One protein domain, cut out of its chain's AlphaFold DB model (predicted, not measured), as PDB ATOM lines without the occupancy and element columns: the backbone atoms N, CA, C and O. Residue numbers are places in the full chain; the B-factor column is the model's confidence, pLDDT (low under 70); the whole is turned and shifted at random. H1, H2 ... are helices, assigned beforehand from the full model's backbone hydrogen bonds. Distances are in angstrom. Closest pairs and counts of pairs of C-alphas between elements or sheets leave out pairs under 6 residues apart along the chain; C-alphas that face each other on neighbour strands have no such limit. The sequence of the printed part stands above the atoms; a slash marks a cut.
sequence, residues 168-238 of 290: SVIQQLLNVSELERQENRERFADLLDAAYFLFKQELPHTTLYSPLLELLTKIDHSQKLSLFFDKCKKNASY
ATOM      1  N   SER A 168     179.537 307.320 348.474       64.50
ATOM      2  CA  SER A 168     180.616 307.962 347.708       64.50
ATOM      3  C   SER A 168     181.776 308.315 348.651       64.50
ATOM      4  O   SER A 168     181.559 308.489 349.851       64.50
ATOM      5  N   VAL A 169     183.005 308.466 348.139       59.12
ATOM      6  CA  VAL A 169     184.143 308.957 348.953       59.12
ATOM      7  C   VAL A 169     183.737 310.210 349.739       59.12
ATOM      8  O   VAL A 169     184.081 310.347 350.905       59.12
ATOM      9  N   ILE A 170     182.901 311.059 349.132       58.06
ATOM     10  CA  ILE A 170     182.297 312.240 349.753       58.06
ATOM     11  C   ILE A 170     181.373 311.865 350.922       58.06
ATOM     12  O   ILE A 170     181.507 312.434 351.997       58.06
ATOM     13  N   GLN A 171     180.458 310.904 350.769       59.66
ATOM     14  CA  GLN A 171     179.584 310.451 351.864       59.66
ATOM     15  C   GLN A 171     180.366 309.787 353.000       59.66
ATOM     16  O   GLN A 171     180.051 310.015 354.164       59.66
ATOM     17  N   GLN A 172     181.406 309.013 352.685       63.28
ATOM     18  CA  GLN A 172     182.314 308.484 353.699       63.28
ATOM     19  C   GLN A 172     183.030 309.623 354.439       63.28
ATOM     20  O   GLN A 172     183.089 309.579 355.662       63.28
ATOM     21  N   LEU A 173     183.488 310.663 353.725       62.91
ATOM     22  CA  LEU A 173     184.098 311.869 354.305       62.91
ATOM     23  C   LEU A 173     183.133 312.636 355.222       62.91
ATOM     24  O   LEU A 173     183.537 313.135 356.270       62.91
ATOM     25  N   LEU A 174     181.864 312.741 354.818       64.62
ATOM     26  CA  LEU A 174     180.811 313.435 355.565       64.62
ATOM     27  C   LEU A 174     180.353 312.648 356.799       64.62
ATOM     28  O   LEU A 174     179.944 313.253 357.785       64.62
ATOM     29  N   ASN A 175     180.446 311.318 356.756       65.44
ATOM     30  CA  ASN A 175     180.076 310.435 357.862       65.44
ATOM     31  C   ASN A 175     181.187 310.279 358.916       65.44
ATOM     32  O   ASN A 175     180.962 309.630 359.940       65.44
ATOM     33  N   VAL A 176     182.373 310.861 358.700       72.25
ATOM     34  CA  VAL A 176     183.423 310.920 359.726       72.25
ATOM     35  C   VAL A 176     182.970 311.849 360.850       72.25
ATOM     36  O   VAL A 176     182.588 312.997 360.610       72.25
ATOM     37  N   SER A 177     183.035 311.367 362.093       78.25
ATOM     38  CA  SER A 177     182.682 312.186 363.258       78.25
ATOM     39  C   SER A 177     183.529 313.466 363.310       78.25
ATOM     40  O   SER A 177     184.701 313.455 362.940       78.25
ATOM     41  N   GLU A 178     182.959 314.578 363.789       78.88
ATOM     42  CA  GLU A 178     183.707 315.841 363.949       78.88
ATOM     43  C   GLU A 178     184.976 315.649 364.784       78.88
ATOM     44  O   GLU A 178     186.030 316.184 364.456       78.88
ATOM     45  N   LEU A 179     184.885 314.817 365.824       79.81
ATOM     46  CA  LEU A 179     186.004 314.486 366.694       79.81
ATOM     47  C   LEU A 179     187.131 313.799 365.912       79.81
ATOM     48  O   LEU A 179     188.275 314.224 366.000       79.81
ATOM     49  N   GLU A 180     186.808 312.801 365.090       80.19
ATOM     50  CA  GLU A 180     187.807 312.124 364.256       80.19
ATOM     51  C   GLU A 180     188.388 313.056 363.182       80.19
ATOM     52  O   GLU A 180     189.586 313.005 362.904       80.19
ATOM     53  N   ARG A 181     187.585 313.964 362.609       80.56
ATOM     54  CA  ARG A 181     188.096 314.989 361.684       80.56
ATOM     55  C   ARG A 181     189.090 315.921 362.368       80.56
ATOM     56  O   ARG A 181     190.133 316.217 361.786       80.56
ATOM     57  N   GLN A 182     188.778 316.366 363.579       83.62
ATOM     58  CA  GLN A 182     189.650 317.235 364.357       83.62
ATOM     59  C   GLN A 182     190.954 316.522 364.731       83.62
ATOM     60  O   GLN A 182     192.032 317.066 364.494       83.62
ATOM     61  N   GLU A 183     190.870 315.280 365.214       84.06
ATOM     62  CA  GLU A 183     192.049 314.462 365.504       84.06
ATOM     63  C   GLU A 183     192.927 314.294 364.259       84.06
ATOM     64  O   GLU A 183     194.131 314.527 364.325       84.06
ATOM     65  N   ASN A 184     192.341 313.973 363.102       82.75
ATOM     66  CA  ASN A 184     193.091 313.820 361.854       82.75
ATOM     67  C   ASN A 184     193.793 315.119 361.429       82.75
ATOM     68  O   ASN A 184     194.933 315.069 360.968       82.75
ATOM     69  N   ARG A 185     193.149 316.284 361.597       84.81
ATOM     70  CA  ARG A 185     193.758 317.593 361.297       84.81
ATOM     71  C   ARG A 185     194.947 317.887 362.201       84.81
ATOM     72  O   ARG A 185     195.973 318.339 361.704       84.81
ATOM     73  N   GLU A 186     194.822 317.613 363.498       86.12
ATOM     74  CA  GLU A 186     195.919 317.784 364.458       86.12
ATOM     75  C   GLU A 186     197.109 316.889 364.097       86.12
ATOM     76  O   GLU A 186     198.236 317.368 364.021       86.12
ATOM     77  N   ARG A 187     196.864 315.615 363.764       83.88
ATOM     78  CA  ARG A 187     197.937 314.697 363.338       83.88
ATOM     79  C   ARG A 187     198.580 315.124 362.028       83.88
ATOM     80  O   ARG A 187     199.785 314.990 361.855       83.88
ATOM     81  N   PHE A 188     197.785 315.635 361.096       83.44
ATOM     82  CA  PHE A 188     198.307 316.134 359.833       83.44
ATOM     83  C   PHE A 188     199.166 317.391 360.027       83.44
ATOM     84  O   PHE A 188     200.195 317.531 359.368       83.44
ATOM     85  N   ALA A 189     198.801 318.268 360.966       84.88
ATOM     86  CA  ALA A 189     199.633 319.401 361.355       84.88
ATOM     87  C   ALA A 189     200.991 318.951 361.923       84.88
ATOM     88  O   ALA A 189     202.013 319.472 361.478       84.88
ATOM     89  N   ASP A 190     201.027 317.924 362.784       84.31
ATOM     90  CA  ASP A 190     202.286 317.356 363.305       84.31
ATOM     91  C   ASP A 190     203.230 316.914 362.158       84.31
ATOM     92  O   ASP A 190     204.447 317.126 362.200       84.31
ATOM     93  N   LEU A 191     202.671 316.319 361.097       83.19
ATOM     94  CA  LEU A 191     203.429 315.898 359.911       83.19
ATOM     95  C   LEU A 191     203.935 317.085 359.083       83.19
ATOM     96  O   LEU A 191     205.071 317.059 358.600       83.19
ATOM     97  N   LEU A 192     203.114 318.125 358.918       83.75
ATOM     98  CA  LEU A 192     203.514 319.350 358.225       83.75
ATOM     99  C   LEU A 192     204.623 320.089 358.974       83.75
ATOM    100  O   LEU A 192     205.548 320.584 358.333       83.75
ATOM    101  N   ASP A 193     204.582 320.119 360.304       83.25
ATOM    102  CA  ASP A 193     205.635 320.721 361.126       83.25
ATOM    103  C   ASP A 193     206.960 319.970 360.975       83.25
ATOM    104  O   ASP A 193     208.023 320.587 360.831       83.25
ATOM    105  N   ALA A 194     206.912 318.637 360.925       83.06
ATOM    106  CA  ALA A 194     208.088 317.827 360.640       83.06
ATOM    107  C   ALA A 194     208.653 318.107 359.239       83.06
ATOM    108  O   ALA A 194     209.862 318.306 359.089       83.06
ATOM    109  N   ALA A 195     207.793 318.175 358.218       81.69
ATOM    110  CA  ALA A 195     208.202 318.516 356.858       81.69
ATOM    111  C   ALA A 195     208.807 319.929 356.789       81.69
ATOM    112  O   ALA A 195     209.890 320.119 356.234       81.69
ATOM    113  N   TYR A 196     208.166 320.907 357.428       84.12
ATOM    114  CA  TYR A 196     208.663 322.275 357.534       84.12
ATOM    115  C   TYR A 196     210.043 322.329 358.193       84.12
ATOM    116  O   TYR A 196     210.929 323.031 357.700       84.12
ATOM    117  N   PHE A 197     210.259 321.573 359.273       83.94
ATOM    118  CA  PHE A 197     211.566 321.480 359.919       83.94
ATOM    119  C   PHE A 197     212.639 320.953 358.961       83.94
ATOM    120  O   PHE A 197     213.707 321.559 358.868       83.94
ATOM    121  N   LEU A 198     212.354 319.882 358.211       82.94
ATOM    122  CA  LEU A 198     213.290 319.352 357.213       82.94
ATOM    123  C   LEU A 198     213.658 320.404 356.165       82.94
ATOM    124  O   LEU A 198     214.840 320.596 355.882       82.94
ATOM    125  N   PHE A 199     212.658 321.104 355.623       82.19
ATOM    126  CA  PHE A 199     212.871 322.143 354.615       82.19
ATOM    127  C   PHE A 199     213.686 323.308 355.170       82.19
ATOM    128  O   PHE A 199     214.626 323.768 354.529       82.19
ATOM    129  N   LYS A 200     213.373 323.752 356.390       83.25
ATOM    130  CA  LYS A 200     214.063 324.862 357.051       83.25
ATOM    131  C   LYS A 200     215.528 324.555 357.361       83.25
ATOM    132  O   LYS A 200     216.342 325.471 357.356       83.25
ATOM    133  N   GLN A 201     215.846 323.301 357.671       83.56
ATOM    134  CA  GLN A 201     217.211 322.858 357.966       83.56
ATOM    135  C   GLN A 201     217.970 322.382 356.719       83.56
ATOM    136  O   GLN A 201     219.079 321.872 356.855       83.56
ATOM    137  N   GLU A 202     217.374 322.512 355.526       81.25
ATOM    138  CA  GLU A 202     217.942 322.044 354.254       81.25
ATOM    139  C   GLU A 202     218.382 320.571 354.310       81.25
ATOM    140  O   GLU A 202     219.350 320.156 353.667       81.25
ATOM    141  N   LEU A 203     217.675 319.755 355.101       79.50
ATOM    142  CA  LEU A 203     218.025 318.353 355.273       79.50
ATOM    143  C   LEU A 203     217.593 317.578 354.023       79.50
ATOM    144  O   LEU A 203     216.396 317.534 353.715       79.50
ATOM    145  N   PRO A 204     218.534 316.946 353.293       73.31
ATOM    146  CA  PRO A 204     218.184 316.152 352.131       73.31
ATOM    147  C   PRO A 204     217.342 314.966 352.592       73.31
ATOM    148  O   PRO A 204     217.779 314.136 353.390       73.31
ATOM    149  N   HIS A 205     216.119 314.881 352.083       64.31
ATOM    150  CA  HIS A 205     215.255 313.749 352.355       64.31
ATOM    151  C   HIS A 205     215.663 312.602 351.428       64.31
ATOM    152  O   HIS A 205     215.464 312.631 350.215       64.31
ATOM    153  N   THR A 206     216.283 311.574 352.001       55.28
ATOM    154  CA  THR A 206     216.381 310.278 351.328       55.28
ATOM    155  C   THR A 206     214.987 309.661 351.251       55.28
ATOM    156  O   THR A 206     214.156 309.924 352.113       55.28
ATOM    157  N   THR A 207     214.739 308.797 350.270       57.81
ATOM    158  CA  THR A 207     213.461 308.106 349.993       57.81
ATOM    159  C   THR A 207     212.872 307.264 351.146       57.81
ATOM    160  O   THR A 207     211.891 306.556 350.948       57.81
ATOM    161  N   LEU A 208     213.447 307.316 352.351       66.69
ATOM    162  CA  LEU A 208     213.049 306.561 353.535       66.69
ATOM    163  C   LEU A 208     212.595 307.512 354.651       66.69
ATOM    164  O   LEU A 208     213.410 308.025 355.414       66.69
ATOM    165  N   TYR A 209     211.281 307.712 354.766       74.44
ATOM    166  CA  TYR A 209     210.669 308.539 355.816       74.44
ATOM    167  C   TYR A 209     210.495 307.808 357.156       74.44
ATOM    168  O   TYR A 209     210.310 308.452 358.187       74.44
ATOM    169  N   SER A 210     210.590 306.474 357.177       74.69
ATOM    170  CA  SER A 210     210.313 305.659 358.369       74.69
ATOM    171  C   SER A 210     211.114 306.069 359.617       74.69
ATOM    172  O   SER A 210     210.490 306.234 360.662       74.69
ATOM    173  N   PRO A 211     212.439 306.327 359.553       79.50
ATOM    174  CA  PRO A 211     213.206 306.709 360.744       79.50
ATOM    175  C   PRO A 211     212.778 308.056 361.340       79.50
ATOM    176  O   PRO A 211     212.842 308.250 362.553       79.50
ATOM    177  N   LEU A 212     212.334 308.990 360.493       78.81
ATOM    178  CA  LEU A 212     211.824 310.283 360.938       78.81
ATOM    179  C   LEU A 212     210.465 310.124 361.619       78.81
ATOM    180  O   LEU A 212     210.257 310.685 362.691       78.81
ATOM    181  N   LEU A 213     209.565 309.336 361.030       80.19
ATOM    182  CA  LEU A 213     208.260 309.051 361.628       80.19
ATOM    183  C   LEU A 213     208.419 308.335 362.976       80.19
ATOM    184  O   LEU A 213     207.790 308.728 363.955       80.19
ATOM    185  N   GLU A 214     209.332 307.365 363.075       81.88
ATOM    186  CA  GLU A 214     209.675 306.723 364.347       81.88
ATOM    187  C   GLU A 214     210.202 307.728 365.379       81.88
ATOM    188  O   GLU A 214     209.822 307.673 366.550       81.88
ATOM    189  N   LEU A 215     211.060 308.667 364.973       81.31
ATOM    190  CA  LEU A 215     211.548 309.712 365.872       81.31
ATOM    191  C   LEU A 215     210.405 310.612 366.361       81.31
ATOM    192  O   LEU A 215     210.323 310.873 367.560       81.31
ATOM    193  N   LEU A 216     209.502 311.032 365.470       82.50
ATOM    194  CA  LEU A 216     208.333 311.840 365.833       82.50
ATOM    195  C   LEU A 216     207.441 311.111 366.839       82.50
ATOM    196  O   LEU A 216     207.068 311.700 367.848       82.50
ATOM    197  N   THR A 217     207.179 309.815 366.640       84.06
ATOM    198  CA  THR A 217     206.400 309.021 367.612       84.06
ATOM    199  C   THR A 217     207.084 308.881 368.970       84.06
ATOM    200  O   THR A 217     206.403 308.789 369.983       84.06
ATOM    201  N   LYS A 218     208.424 308.880 369.018       82.81
ATOM    202  CA  LYS A 218     209.189 308.815 370.275       82.81
ATOM    203  C   LYS A 218     209.210 310.148 371.020       82.81
ATOM    204  O   LYS A 218     209.274 310.150 372.248       82.81
ATOM    205  N   ILE A 219     209.202 311.260 370.286       82.06
ATOM    206  CA  ILE A 219     209.128 312.611 370.857       82.06
ATOM    207  C   ILE A 219     207.696 312.918 371.311       82.06
ATOM    208  O   ILE A 219     207.508 313.607 372.312       82.06
ATOM    209  N   ASP A 220     206.686 312.371 370.627       81.56
ATOM    210  CA  ASP A 220     205.292 312.469 371.047       81.56
ATOM    211  C   ASP A 220     205.035 311.668 372.336       81.56
ATOM    212  O   ASP A 220     204.665 310.492 372.333       81.56
ATOM    213  N   HIS A 221     205.176 312.340 373.476       77.62
ATOM    214  CA  HIS A 221     204.886 311.773 374.792       77.62
ATOM    215  C   HIS A 221     203.420 311.346 374.970       77.62
ATOM    216  O   HIS A 221     203.116 310.595 375.897       77.62
ATOM    217  N   SER A 222     202.504 311.811 374.111       80.31
ATOM    218  CA  SER A 222     201.078 311.501 374.220       80.31
ATOM    219  C   SER A 222     200.697 310.131 373.649       80.31
ATOM    220  O   SER A 222     199.571 309.689 373.869       80.31
ATOM    221  N   GLN A 223     201.613 309.459 372.933       80.56
ATOM    222  CA  GLN A 223     201.398 308.201 372.192       80.56
ATOM    223  C   GLN A 223     200.306 308.266 371.112       80.56
ATOM    224  O   GLN A 223     200.032 307.269 370.439       80.56
ATOM    225  N   LYS A 224     199.686 309.428 370.904       82.19
ATOM    226  CA  LYS A 224     198.560 309.583 369.987       82.19
ATOM    227  C   LYS A 224     199.003 309.418 368.539       82.19
ATOM    228  O   LYS A 224     198.269 308.821 367.755       82.19
ATOM    229  N   LEU A 225     200.205 309.877 368.190       81.38
ATOM    230  CA  LEU A 225     200.757 309.711 366.847       81.38
ATOM    231  C   LEU A 225     201.083 308.240 366.536       81.38
ATOM    232  O   LEU A 225     200.826 307.774 365.430       81.38
ATOM    233  N   SER A 226     201.568 307.482 367.527       82.69
ATOM    234  CA  SER A 226     201.785 306.033 367.382       82.69
ATOM    235  C   SER A 226     200.466 305.299 367.146       82.69
ATOM    236  O   SER A 226     200.350 304.533 366.195       82.69
ATOM    237  N   LEU A 227     199.447 305.583 367.966       83.12
ATOM    238  CA  LEU A 227     198.113 304.996 367.811       83.12
ATOM    239  C   LEU A 227     197.476 305.364 366.469       83.12
ATOM    240  O   LEU A 227     196.790 304.540 365.870       83.12
ATOM    241  N   PHE A 228     197.709 306.586 365.986       82.50
ATOM    242  CA  PHE A 228     197.258 307.024 364.671       82.50
ATOM    243  C   PHE A 228     197.891 306.180 363.558       82.50
ATOM    244  O   PHE A 228     197.161 305.633 362.731       82.50
ATOM    245  N   PHE A 229     199.213 305.989 363.573       79.88
ATOM    246  CA  PHE A 229     199.883 305.144 362.581       79.88
ATOM    247  C   PHE A 229     199.472 303.671 362.663       79.88
ATOM    248  O   PHE A 229     199.333 303.037 361.620       79.88
ATOM    249  N   ASP A 230     199.209 303.142 363.860       81.62
ATOM    250  CA  ASP A 230     198.712 301.770 364.037       81.62
ATOM    251  C   ASP A 230     197.257 301.607 363.558       81.62
ATOM    252  O   ASP A 230     196.882 300.559 363.021       81.62
ATOM    253  N   LYS A 231     196.423 302.644 363.734       78.38
ATOM    254  CA  LYS A 231     195.033 302.690 363.246       78.38
ATOM    255  C   LYS A 231     194.988 302.796 361.719       78.38
ATOM    256  O   LYS A 231     194.109 302.203 361.084       78.38
ATOM    257  N   CYS A 232     195.917 303.534 361.117       69.38
ATOM    258  CA  CYS A 232     196.062 303.621 359.671       69.38
ATOM    259  C   CYS A 232     196.477 302.255 359.098       69.38
ATOM    260  O   CYS A 232     197.547 301.723 359.379       69.38
ATOM    261  N   LYS A 233     195.626 301.651 358.256       61.59
ATOM    262  CA  LYS A 233     195.973 300.399 357.561       61.59
ATOM    263  C   LYS A 233     197.243 300.616 356.725       61.59
ATOM    264  O   LYS A 233     197.363 301.644 356.073       61.59
ATOM    265  N   LYS A 234     198.111 299.600 356.607       57.03
ATOM    266  CA  LYS A 234     199.295 299.611 355.709       57.03
ATOM    267  C   LYS A 234     198.980 299.952 354.238       57.03
ATOM    268  O   LYS A 234     199.878 300.304 353.493       57.03
ATOM    269  N   ASN A 235     197.710 299.849 353.838       46.53
ATOM    270  CA  ASN A 235     197.215 300.167 352.496       46.53
ATOM    271  C   ASN A 235     196.580 301.569 352.389       46.53
ATOM    272  O   ASN A 235     196.150 301.947 351.307       46.53
ATOM    273  N   ALA A 236     196.498 302.334 353.483       54.25
ATOM    274  CA  ALA A 236     196.175 303.769 353.483       54.25
ATOM    275  C   ALA A 236     197.438 304.613 353.237       54.25
ATOM    276  O   ALA A 236     197.580 305.737 353.710       54.25
ATOM    277  N   SER A 237     198.388 304.011 352.536       52.91
ATOM    278  CA  SER A 237     199.588 304.655 352.071       52.91
ATOM    279  C   SER A 237     199.158 305.448 350.839       52.91
ATOM    280  O   SER A 237     198.812 304.868 349.805       52.91
ATOM    281  N   TYR A 238     199.042 306.769 350.986       54.19
ATOM    282  CA  TYR A 238     198.734 307.715 349.908       54.19
ATOM    283  C   TYR A 238     199.935 307.838 348.957       54.19
ATOM    284  O   TYR A 238     200.440 308.921 348.679       54.19
TER     285      TYR A 238
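What this domain is: This is residues 168 to 238 of the 290 residues of the protein "Hypothetical protein" of Rotaria sp. Silwood2 (UniProt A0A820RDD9). One long helix, H2, makes the length of this loose model, with two shorter helices, H3 and H4, set crosswise along one side of it and few contacts between them and H2. H1 is a short helix set off beyond the beginning of H2, and residues 230 to 238, of which 230 and 231 belong to H4, stick out as a tail. The printed part has 71 residues with four named helices, H1, H2, H3 and H4 along the chain, and no named strand; the class is all helix. The whole is loose, with a radius of gyration of the C-alphas of 14.0 A, and spans 40 by 26 by 22 A.

Where its parts are: H2, residues 178 to 200, runs 32.4 A from C-alpha 178 at (183.707, 315.841, 363.949) to C-alpha 200 at (214.063, 324.862, 357.051). H3, residues 210 to 219, is 14.3 A long. H4, residues 224 to 231, is 10.3 A long and ends with C-alpha 231 at (195.033, 302.690, 363.246). H1, residues 169 to 174, is 8.7 A long.

How they stand to each other: H2 and H3 are close but not clearly touching; their closest C-alphas, those of Ala 194 and Leu 216, are 7.9 A apart. They run opposite ways at a steep tilt of 68 degrees, only just short of about perpendicular. H2 and H4 are close but not clearly touching, with the C-alphas of Arg 187 and Leu 225 closest at 6.7 A. Their lines are about perpendicular at 71 degrees, only just past steep. H3 and H4 touch only at the corner by their link, and only just, with 3 pairs of C-alphas within 8 A, the closest being Thr 217 and Ser 226 at 5.5 A. H1 is apart from H2, H3 and H4. In H1, H2, H3 and H4 every O i to N i+4 pair is within hydrogen-bond range.

The domain as a whole: The two C-alphas farthest apart, those of Ser 168 and Gln 201, are 40.8 A apart. The printed part has no cut and no long link. The mean pLDDT of the printed part is 75.6, and residues 168 to 175, 205 to 208 and 232 to 238 are under 70.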